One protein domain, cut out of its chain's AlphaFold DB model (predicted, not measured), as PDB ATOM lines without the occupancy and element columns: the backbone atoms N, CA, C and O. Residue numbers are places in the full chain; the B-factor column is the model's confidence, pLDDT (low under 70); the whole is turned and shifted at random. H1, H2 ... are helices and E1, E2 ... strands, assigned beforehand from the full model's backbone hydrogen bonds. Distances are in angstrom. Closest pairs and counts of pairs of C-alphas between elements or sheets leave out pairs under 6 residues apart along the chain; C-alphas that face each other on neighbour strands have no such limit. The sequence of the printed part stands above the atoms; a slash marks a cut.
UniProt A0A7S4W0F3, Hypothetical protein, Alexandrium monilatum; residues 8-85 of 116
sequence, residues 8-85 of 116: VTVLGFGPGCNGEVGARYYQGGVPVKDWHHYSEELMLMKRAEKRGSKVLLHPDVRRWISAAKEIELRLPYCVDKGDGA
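What this domain is: This is residues 8 to 85 of the 116 residues of the protein "Hypothetical protein" of Alexandrium monilatum (UniProt A0A7S4W0F3). What is the shape? A two-strand parallel ribbon, E1 beside E2, has H1 packed on E2, with loops 12 to 37 and 57 to 69 toward opposite ends. What makes it up? The printed part has 78 residues, under half in named elements, ordered E1 H1 H2 E2 H3: mixed, only just compact, close to loose, radius of gyration of the C-alphas 13.8 A, spans 38 by 28 by 19 A. E1, H1 H2, E2 form a strand-helix-strand unit, parallel neighbours joined through helices, its crossover right-handed.

Where its parts are: Where are the strands? E1, residues 8 to 11, 9.8 A, begins at C-alpha 8 (-9.654, 30.987, 29.849); E2 is residues 70 to 74, 12.9 A. And the helices? H1 is residues 38 to 51, 19.7 A; H2 53 to 56, 5.6 A; H3 77 to 81, 6.0 A, ends at C-alpha 81 (-1.851, 47.056, 42.940).

How they stand to each other: How do E1 and E2 pair? Parallel, at 13 degrees; N 10 and O 72, 2.8 A, are within hydrogen-bond range. What of the helices? The closest C-alphas of H1 and E2, Glu 49 and Ile 71, are 4.8 A apart. H1 touches H2 with residues 44 to 48 alone, closest C-alphas Ala 48 and Val 55, 5.5 A; H3 touches no helix. Every O i to N i+4 pair is within hydrogen-bond range in H1 and H3; H2 is too short for one.

The domain as a whole: How large? The farthest C-alphas, Gln 27 and Pro 59, are 39.2 A apart. Any cut or long link? The printed part has no cut; links E1 to H1 and H2 to E2 are long. Where is pLDDT under 70? Residues 56 to 60 and 81 to 85.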
ATOM      1  N   VAL A   8      -9.736  31.506  28.484       92.25
ATOM      2  CA  VAL A   8      -9.654  30.987  29.849       92.25
ATOM      3  C   VAL A   8      -9.056  32.053  30.754       92.25
ATOM      4  O   VAL A   8      -7.893  32.413  30.604       92.25
ATOM      5  N   THR A   9      -9.835  32.509  31.730       93.06
ATOM      6  CA  THR A   9      -9.328  33.347  32.820       93.06
ATOM      7  C   THR A   9      -9.059  32.465  34.033       93.06
ATOM      8  O   THR A   9      -9.929  31.706  34.465       93.06
ATOM      9  N   VAL A  10      -7.846  32.541  34.570       90.38
ATOM     10  CA  VAL A  10      -7.392  31.767  35.723       90.38
ATOM     11  C   VAL A  10      -7.297  32.694  36.926       90.38
ATOM     12  O   VAL A  10      -6.624  33.722  36.876       90.38
ATOM     13  N   LEU A  11      -7.991  32.322  38.002       89.75
ATOM     14  CA  LEU A  11      -8.064  33.063  39.260       89.75
ATOM     15  C   LEU A  11      -7.439  32.232  40.381       89.75
ATOM     16  O   LEU A  11      -7.548  31.006  40.375       89.75
ATOM     17  N   GLY A  12      -6.822  32.900  41.358       86.81
ATOM     18  CA  GLY A  12      -6.254  32.226  42.533       86.81
ATOM     19  C   GLY A  12      -5.052  31.334  42.210       86.81
ATOM     20  O   GLY A  12      -4.764  30.402  42.957       86.81
ATOM     21  N   PHE A  13      -4.375  31.601  41.091       88.19
ATOM     22  CA  PHE A  13      -3.172  30.890  40.678       88.19
ATOM     23  C   PHE A  13      -1.967  31.828  40.758       88.19
ATOM     24  O   PHE A  13      -1.920  32.842  40.063       88.19
ATOM     25  N   GLY A  14      -1.010  31.512  41.629       87.50
ATOM     26  CA  GLY A  14       0.152  32.360  41.906       87.50
ATOM     27  C   GLY A  14       0.262  32.792  43.374       87.50
ATOM     28  O   GLY A  14      -0.118  32.022  44.258       87.50
ATOM     29  N   PRO A  15       0.861  33.963  43.659       85.81
ATOM     30  CA  PRO A  15       1.040  34.447  45.023       85.81
ATOM     31  C   PRO A  15      -0.256  34.953  45.665       85.81
ATOM     32  O   PRO A  15      -1.122  35.526  44.998       85.81
ATOM     33  N   GLY A  16      -0.362  34.759  46.981       84.50
ATOM     34  CA  GLY A  16      -1.376  35.404  47.817       84.50
ATOM     35  C   GLY A  16      -1.034  36.864  48.142       84.50
ATOM     36  O   GLY A  16       0.023  37.363  47.768       84.50
ATOM     37  N   CYS A  17      -1.901  37.553  48.896       82.12
ATOM     38  CA  CYS A  17      -1.636  38.932  49.350       82.12
ATOM     39  C   CYS A  17      -0.435  39.059  50.295       82.12
ATOM     40  O   CYS A  17       0.095  40.147  50.473       82.12
ATOM     41  N   ASN A  18      -0.013  37.955  50.909       80.69
ATOM     42  CA  ASN A  18       1.223  37.869  51.680       80.69
ATOM     43  C   ASN A  18       2.463  37.660  50.786       80.69
ATOM     44  O   ASN A  18       3.561  37.499  51.306       80.69
ATOM     45  N   GLY A  19       2.279  37.601  49.462       79.06
ATOM     46  CA  GLY A  19       3.325  37.386  48.468       79.06
ATOM     47  C   GLY A  19       3.820  35.952  48.329       79.06
ATOM     48  O   GLY A  19       4.596  35.641  47.426       79.06
ATOM     49  N   GLU A  20       3.353  35.045  49.180       82.62
ATOM     50  CA  GLU A  20       3.755  33.651  49.126       82.62
ATOM     51  C   GLU A  20       3.085  32.938  47.943       82.62
ATOM     52  O   GLU A  20       1.858  32.866  47.829       82.62
ATOM     53  N   VAL A  21       3.911  32.382  47.055       83.00
ATOM     54  CA  VAL A  21       3.479  31.581  45.905       83.00
ATOM     55  C   VAL A  21       2.833  30.279  46.374       83.00
ATOM     56  O   VAL A  21       3.437  29.505  47.111       83.00
ATOM     57  N   GLY A  22       1.600  30.026  45.930       82.06
ATOM     58  CA  GLY A  22       0.847  28.838  46.337       82.06
ATOM     59  C   GLY A  22       0.208  28.957  47.721       82.06
ATOM     60  O   GLY A  22      -0.293  27.953  48.235       82.06
ATOM     61  N   ALA A  23       0.196  30.154  48.318       85.69
ATOM     62  CA  ALA A  23      -0.592  30.430  49.511       85.69
ATOM     63  C   ALA A  23      -2.082  30.148  49.263       85.69
ATOM     64  O   ALA A  23      -2.616  30.350  48.168       85.69
ATOM     65  N   ARG A  24      -2.774  29.681  50.304       84.94
ATOM     66  CA  ARG A  24      -4.221  29.453  50.261       84.94
ATOM     67  C   ARG A  24      -4.956  30.748  50.584       84.94
ATOM     68  O   ARG A  24      -4.519  31.527  51.423       84.94
ATOM     69  N   TYR A  25      -6.106  30.955  49.946       83.56
ATOM     70  CA  TYR A  25      -6.976  32.092  50.267       83.56
ATOM     71  C   TYR A  25      -7.700  31.920  51.616       83.56
ATOM     72  O   TYR A  25      -8.214  32.891  52.165       83.56
ATOM     73  N   TYR A  26      -7.763  30.689  52.136       84.25
ATOM     74  CA  TYR A  26      -8.350  30.347  53.429       84.25
ATOM     75  C   TYR A  26      -7.262  30.052  54.468       84.25
ATOM     76  O   TYR A  26      -6.156  29.623  54.135       84.25
ATOM     77  N   GLN A  27      -7.590  30.271  55.741       82.56
ATOM     78  CA  GLN A  27      -6.656  30.114  56.857       82.56
ATOM     79  C   GLN A  27      -6.347  28.641  57.168       82.56
ATOM     80  O   GLN A  27      -7.186  27.764  56.978       82.56
ATOM     81  N   GLY A  28      -5.134  28.385  57.670       82.38
ATOM     82  CA  GLY A  28      -4.695  27.061  58.134       82.38
ATOM     83  C   GLY A  28      -4.384  26.048  57.026       82.38
ATOM     84  O   GLY A  28      -4.104  24.889  57.318       82.38
ATOM     85  N   GLY A  29      -4.437  26.454  55.756       81.44
ATOM     86  CA  GLY A  29      -4.111  25.584  54.633       81.44
ATOM     87  C   GLY A  29      -2.605  25.460  54.391       81.44
ATOM     88  O   GLY A  29      -1.881  26.449  54.455       81.44
ATOM     89  N   VAL A  30      -2.150  24.254  54.041       82.19
ATOM     90  CA  VAL A  30      -0.764  24.016  53.610       82.19
ATOM     91  C   VAL A  30      -0.532  24.652  52.224       82.19
ATOM     92  O   VAL A  30      -1.383  24.474  51.329       82.19
ATOM     93  N   PRO A  31       0.581  25.387  52.019       79.75
ATOM     94  CA  PRO A  31       0.945  25.947  50.722       79.75
ATOM     95  C   PRO A  31       1.035  24.884  49.622       79.75
ATOM     96  O   PRO A  31       1.499  23.765  49.829       79.75
ATOM     97  N   VAL A  32       0.595  25.233  48.410       80.44
ATOM     98  CA  VAL A  32       0.609  24.314  47.252       80.44
ATOM     99  C   VAL A  32       2.035  23.976  46.813       80.44
ATOM    100  O   VAL A  32       2.293  22.866  46.350       80.44
ATOM    101  N   LYS A  33       2.964  24.926  46.978       73.56
ATOM    102  CA  LYS A  33       4.365  24.802  46.553       73.56
ATOM    103  C   LYS A  33       5.102  23.625  47.210       73.56
ATOM    104  O   LYS A  33       6.089  23.160  46.660       73.56
ATOM    105  N   ASP A  34       4.612  23.138  48.349       72.44
ATOM    106  CA  ASP A  34       5.263  22.062  49.103       72.44
ATOM    107  C   ASP A  34       4.999  20.671  48.494       72.44
ATOM    108  O   ASP A  34       5.681  19.708  48.826       72.44
ATOM    109  N   TRP A  35       4.026  20.560  47.580       71.69
ATOM    110  CA  TRP A  35       3.594  19.289  46.980       71.69
ATOM    111  C   TRP A  35       3.742  19.253  45.455       71.69
ATOM    112  O   TRP A  35       3.623  18.192  44.845       71.69
ATOM    113  N   HIS A  36       3.985  20.407  44.831       75.56
ATOM    114  CA  HIS A  36       4.040  20.569  43.382       75.56
ATOM    115  C   HIS A  36       5.103  21.593  42.990       75.56
ATOM    116  O   HIS A  36       5.371  22.535  43.734       75.56
ATOM    117  N   HIS A  37       5.626  21.476  41.765       83.12
ATOM    118  CA  HIS A  37       6.491  22.473  41.118       83.12
ATOM    119  C   HIS A  37       5.702  23.742  40.731       83.12
ATOM    120  O   HIS A  37       5.730  24.219  39.599       83.12
ATOM    121  N   TYR A  38       4.966  24.302  41.689       81.50
ATOM    122  CA  TYR A  38       3.958  25.333  41.483       81.50
ATOM    123  C   TYR A  38       4.557  26.631  40.924       81.50
ATOM    124  O   TYR A  38       3.933  27.319  40.118       81.50
ATOM    125  N   SER A  39       5.803  26.942  41.286       81.25
ATOM    126  CA  SER A  39       6.552  28.065  40.714       81.25
ATOM    127  C   SER A  39       6.823  27.883  39.216       81.25
ATOM    128  O   SER A  39       6.702  28.836  38.446       81.25
ATOM    129  N   GLU A  40       7.147  26.667  38.771       82.81
ATOM    130  CA  GLU A  40       7.385  26.369  37.354       82.81
ATOM    131  C   GLU A  40       6.083  26.437  36.551       82.81
ATOM    132  O   GLU A  40       6.049  27.019  35.463       82.81
ATOM    133  N   GLU A  41       4.989  25.918  37.115       84.62
ATOM    134  CA  GLU A  41       3.656  26.018  36.518       84.62
ATOM    135  C   GLU A  41       3.185  27.478  36.427       84.62
ATOM    136  O   GLU A  41       2.657  27.896  35.395       84.62
ATOM    137  N   LEU A  42       3.445  28.300  37.452       85.75
ATOM    138  CA  LEU A  42       3.189  29.744  37.419       85.75
ATOM    139  C   LEU A  42       3.944  30.432  36.285       85.75
ATOM    140  O   LEU A  42       3.363  31.220  35.534       85.75
ATOM    141  N   MET A  43       5.223  30.107  36.113       83.88
ATOM    142  CA  MET A  43       6.030  30.648  35.020       83.88
ATOM    143  C   MET A  43       5.533  30.180  33.650       83.88
ATOM    144  O   MET A  43       5.533  30.946  32.681       83.88
ATOM    145  N   LEU A  44       5.076  28.935  33.550       85.44
ATOM    146  CA  LEU A  44       4.461  28.404  32.343       85.44
ATOM    147  C   LEU A  44       3.160  29.153  31.998       85.44
ATOM    148  O   LEU A  44       2.993  29.578  30.854       85.44
ATOM    149  N   MET A  45       2.298  29.400  32.983       86.56
ATOM    150  CA  MET A  45       1.044  30.137  32.805       86.56
ATOM    151  C   MET A  45       1.275  31.599  32.413       86.56
ATOM    152  O   MET A  45       0.644  32.073  31.472       86.56
ATOM    153  N   LYS A  46       2.242  32.292  33.031       84.88
ATOM    154  CA  LYS A  46       2.627  33.661  32.633       84.88
ATOM    155  C   LYS A  46       3.151  33.728  31.197       84.88
ATOM    156  O   LYS A  46       2.845  34.655  30.449       84.88
ATOM    157  N   ARG A  47       3.932  32.728  30.771       84.88
ATOM    158  CA  ARG A  47       4.369  32.637  29.367       84.88
ATOM    159  C   ARG A  47       3.186  32.435  28.423       84.88
ATOM    160  O   ARG A  47       3.177  33.041  27.353       84.88
ATOM    161  N   ALA A  48       2.220  31.608  28.809       84.62
ATOM    162  CA  ALA A  48       1.034  31.330  28.010       84.62
ATOM    163  C   ALA A  48       0.071  32.519  27.930       84.62
ATOM    164  O   ALA A  48      -0.534  32.730  26.887       84.62
ATOM    165  N   GLU A  49      -0.025  33.331  28.978       85.50
ATOM    166  CA  GLU A  49      -0.754  34.599  28.933       85.50
ATOM    167  C   GLU A  49      -0.125  35.559  27.916       85.50
ATOM    168  O   GLU A  49      -0.794  36.039  27.004       85.50
ATOM    169  N   LYS A  50       1.196  35.768  27.991       84.12
ATOM    170  CA  LYS A  50       1.897  36.714  27.108       84.12
ATOM    171  C   LYS A  50       1.952  36.272  25.642       84.12
ATOM    172  O   LYS A  50       2.013  37.111  24.746       84.12
ATOM    173  N   ARG A  51       2.038  34.966  25.381       81.94
ATOM    174  CA  ARG A  51       2.329  34.407  24.043       81.94
ATOM    175  C   ARG A  51       1.194  33.553  23.475       81.94
ATOM    176  O   ARG A  51       1.346  32.968  22.403       81.94
ATOM    177  N   GLY A  52       0.077  33.466  24.189       81.38
ATOM    178  CA  GLY A  52      -1.016  32.551  23.895       81.38
ATOM    179  C   GLY A  52      -0.750  31.113  24.356       81.38
ATOM    180  O   GLY A  52       0.382  30.682  24.609       81.38
ATOM    181  N   SER A  53      -1.827  30.330  24.400       79.19
ATOM    182  CA  SER A  53      -1.857  28.934  24.871       79.19
ATOM    183  C   SER A  53      -0.917  27.985  24.122       79.19
ATOM    184  O   SER A  53      -0.582  26.915  24.627       79.19
ATOM    185  N   LYS A  54      -0.449  28.371  22.927       75.31
ATOM    186  CA  LYS A  54       0.434  27.549  22.093       75.31
ATOM    187  C   LYS A  54       1.799  27.275  22.725       75.31
ATOM    188  O   LYS A  54       2.445  26.299  22.361       75.31
ATOM    189  N   VAL A  55       2.225  28.098  23.683       75.25
ATOM    190  CA  VAL A  55       3.476  27.888  24.432       75.25
ATOM    191  C   VAL A  55       3.371  26.739  25.441       75.25
ATOM    192  O   VAL A  55       4.390  26.202  25.860       75.25
ATOM    193  N   LEU A  56       2.154  26.303  25.781       69.88
ATOM    194  CA  LEU A  56       1.913  25.161  26.668       69.88
ATOM    195  C   LEU A  56       2.093  23.800  25.972       69.88
ATOM    196  O   LEU A  56       1.888  22.757  26.589       69.88
ATOM    197  N   LEU A  57       2.410  23.784  24.677       67.38
ATOM    198  CA  LEU A  57       2.247  22.601  23.843       67.38
ATOM    199  C   LEU A  57       3.569  21.848  23.668       67.38
ATOM    200  O   LEU A  57       4.268  22.027  22.672       67.38
ATOM    201  N   HIS A  58       3.851  20.915  24.580       69.19
ATOM    202  CA  HIS A  58       4.551  19.700  24.155       69.19
ATOM    203  C   HIS A  58       3.650  18.972  23.130       69.19
ATOM    204  O   HIS A  58       2.424  18.965  23.320       69.19
ATOM    205  N   PRO A  59       4.186  18.378  22.047       68.25
ATOM    206  CA  PRO A  59       3.378  17.727  21.010       68.25
ATOM    207  C   PRO A  59       2.316  16.760  21.562       68.25
ATOM    208  O   PRO A  59       1.179  16.765  21.093       68.25
ATOM    209  N   ASP A  60       2.642  16.034  22.631       69.12
ATOM    210  CA  ASP A  60       1.763  15.025  23.240       69.12
ATOM    211  C   ASP A  60       0.563  15.601  24.007       69.12
ATOM    212  O   ASP A  60      -0.495  14.969  24.104       69.12
ATOM    213  N   VAL A  61       0.687  16.824  24.533       70.44
ATOM    214  CA  VAL A  61      -0.397  17.494  25.275       70.44
ATOM    215  C   VAL A  61      -1.232  18.410  24.387       70.44
ATOM    216  O   VAL A  61      -2.298  18.874  24.791       70.44
ATOM    217  N   ARG A  62      -0.810  18.616  23.134       70.06
ATOM    218  CA  ARG A  62      -1.465  19.529  22.193       70.06
ATOM    219  C   ARG A  62      -2.920  19.171  21.901       70.06
ATOM    220  O   ARG A  62      -3.745  20.063  21.739       70.06
ATOM    221  N   ARG A  63      -3.260  17.878  21.918       74.44
ATOM    222  CA  ARG A  63      -4.652  17.410  21.783       74.44
ATOM    223  C   ARG A  63      -5.548  17.793  22.970       74.44
ATOM    224  O   ARG A  63      -6.760  17.872  22.811       74.44
ATOM    225  N   TRP A  64      -4.958  18.032  24.143       71.19
ATOM    226  CA  TRP A  64      -5.665  18.380  25.380       71.19
ATOM    227  C   TRP A  64      -5.821  19.897  25.568       71.19
ATOM    228  O   TRP A  64      -6.697  20.336  26.308       71.19
ATOM    229  N   ILE A  65      -5.012  20.706  24.878       75.69
ATOM    230  CA  ILE A  65      -5.097  22.177  24.846       75.69
ATOM    231  C   ILE A  65      -5.470  22.586  23.416       75.69
ATOM    232  O   ILE A  65      -4.715  23.228  22.689       75.69
ATOM    233  N   SER A  66      -6.628  22.102  22.973       76.69
ATOM    234  CA  SER A  66      -7.077  22.201  21.582       76.69
ATOM    235  C   SER A  66      -7.970  23.411  21.308       76.69
ATOM    236  O   SER A  66      -7.992  23.888  20.176       76.69
ATOM    237  N   ALA A  67      -8.687  23.916  22.318       82.06
ATOM    238  CA  ALA A  67      -9.658  24.999  22.144       82.06
ATOM    239  C   ALA A  67      -9.129  26.363  22.599       82.06
ATOM    240  O   ALA A  67      -9.377  27.363  21.927       82.06
ATOM    241  N   ALA A  68      -8.397  26.419  23.716       84.94
ATOM    242  CA  ALA A  68      -7.927  27.684  24.270       84.94
ATOM    243  C   ALA A  68      -6.946  28.377  23.326       84.94
ATOM    244  O   ALA A  68      -5.977  27.773  22.870       84.94
ATOM    245  N   LYS A  69      -7.182  29.665  23.085       84.12
ATOM    246  CA  LYS A  69      -6.347  30.591  22.307       84.12
ATOM    247  C   LYS A  69      -5.811  31.696  23.214       84.12
ATOM    248  O   LYS A  69      -4.624  32.012  23.160       84.12
ATOM    249  N   GLU A  70      -6.679  32.210  24.083       86.88
ATOM    250  CA  GLU A  70      -6.372  33.247  25.065       86.88
ATOM    251  C   GLU A  70      -6.364  32.673  26.479       86.88
ATOM    252  O   GLU A  70      -7.284  31.955  26.887       86.88
ATOM    253  N   ILE A  71      -5.326  33.022  27.231       87.31
ATOM    254  CA  ILE A  71      -5.207  32.720  28.652       87.31
ATOM    255  C   ILE A  71      -4.921  34.036  29.359       87.31
ATOM    256  O   ILE A  71      -4.043  34.775  28.935       87.31
ATOM    257  N   GLU A  72      -5.665  34.316  30.416       89.50
ATOM    258  CA  GLU A  72      -5.487  35.499  31.252       89.50
ATOM    259  C   GLU A  72      -5.318  35.032  32.694       89.50
ATOM    260  O   GLU A  72      -6.148  34.281  33.210       89.50
ATOM    261  N   LEU A  73      -4.239  35.450  33.341       87.56
ATOM    262  CA  LEU A  73      -3.943  35.145  34.726       87.56
ATOM    263  C   LEU A  73      -4.244  36.381  35.569       87.56
ATOM    264  O   LEU A  73      -3.496  37.354  35.549       87.56
ATOM    265  N   ARG A  74      -5.316  36.338  36.364       87.31
ATOM    266  CA  ARG A  74      -5.616  37.440  37.283       87.31
ATOM    267  C   ARG A  74      -5.132  37.118  38.679       87.31
ATOM    268  O   ARG A  74      -5.614  36.186  39.332       87.31
ATOM    269  N   LEU A  75      -4.188  37.932  39.129       84.12
ATOM    270  CA  LEU A  75      -3.695  37.902  40.492       84.12
ATOM    271  C   LEU A  75      -4.698  38.572  41.444       84.12
ATOM    272  O   LEU A  75      -5.558  39.346  41.011       84.12
ATOM    273  N   PRO A  76      -4.616  38.280  42.751       79.94
ATOM    274  CA  PRO A  76      -5.377  39.016  43.749       79.94
ATOM    275  C   PRO A  76      -5.084  40.520  43.664       79.94
ATOM    276  O   PRO A  76      -3.940  40.924  43.478       79.94
ATOM    277  N   TYR A  77      -6.103  41.353  43.875       79.81
ATOM    278  CA  TYR A  77      -6.007  42.816  43.755       79.81
ATOM    279  C   TYR A  77      -4.849  43.445  44.553       79.81
ATOM    280  O   TYR A  77      -4.191  44.366  44.085       79.81
ATOM    281  N   CYS A  78      -4.581  42.928  45.752       78.62
ATOM    282  CA  CYS A  78      -3.464  43.329  46.615       78.62
ATOM    283  C   CYS A  78      -2.079  43.108  45.975       78.62
ATOM    284  O   CYS A  78      -1.157  43.864  46.253       78.62
ATOM    285  N   VAL A  79      -1.940  42.086  45.125       76.75
ATOM    286  CA  VAL A  79      -0.714  41.770  44.379       76.75
ATOM    287  C   VAL A  79      -0.651  42.583  43.087       76.75
ATOM    288  O   VAL A  79       0.421  42.990  42.671       76.75
ATOM    289  N   ASP A  80      -1.801  42.831  42.464       70.75
ATOM    290  CA  ASP A  80      -1.903  43.583  41.210       70.75
ATOM    291  C   ASP A  80      -1.672  45.097  41.405       70.75
ATOM    292  O   ASP A  80      -1.127  45.772  40.536       70.75
ATOM    293  N   LYS A  81      -2.053  45.641  42.572       61.75
ATOM    294  CA  LYS A  81      -1.851  47.056  42.940       61.75
ATOM    295  C   LYS A  81      -0.652  47.326  43.847       61.75
ATOM    296  O   LYS A  81      -0.299  48.488  44.026       61.75
ATOM    297  N   GLY A  82      -0.069  46.292  44.446       52.94
ATOM    298  CA  GLY A  82       1.174  46.406  45.200       52.94
ATOM    299  C   GLY A  82       2.342  46.376  44.227       52.94
ATOM    300  O   GLY A  82       2.589  45.334  43.636       52.94
ATOM    301  N   ASP A  83       2.982  47.528  44.032       43.84
ATOM    302  CA  ASP A  83       4.208  47.803  43.272       43.84
ATOM    303  C   ASP A  83       4.945  46.608  42.644       43.84
ATOM    304  O   ASP A  83       5.262  45.614  43.300       43.84
ATOM    305  N   GLY A  84       5.355  46.773  41.379       45.78
ATOM    306  CA  GLY A  84       6.102  45.816  40.545       45.78
ATOM    307  C   GLY A  84       7.416  45.231  41.107       45.78
ATOM    308  O   GLY A  84       8.140  44.560  40.373       45.78
ATOM    309  N   ALA A  85       7.719  45.412  42.392       43.28
ATOM    310  CA  ALA A  85       8.787  44.765  43.144       43.28
ATOM    311  C   ALA A  85       8.666  43.226  43.186       43.28
ATOM    312  O   ALA A  85       9.681  42.535  43.098       43.28
TER     313      ALA A  85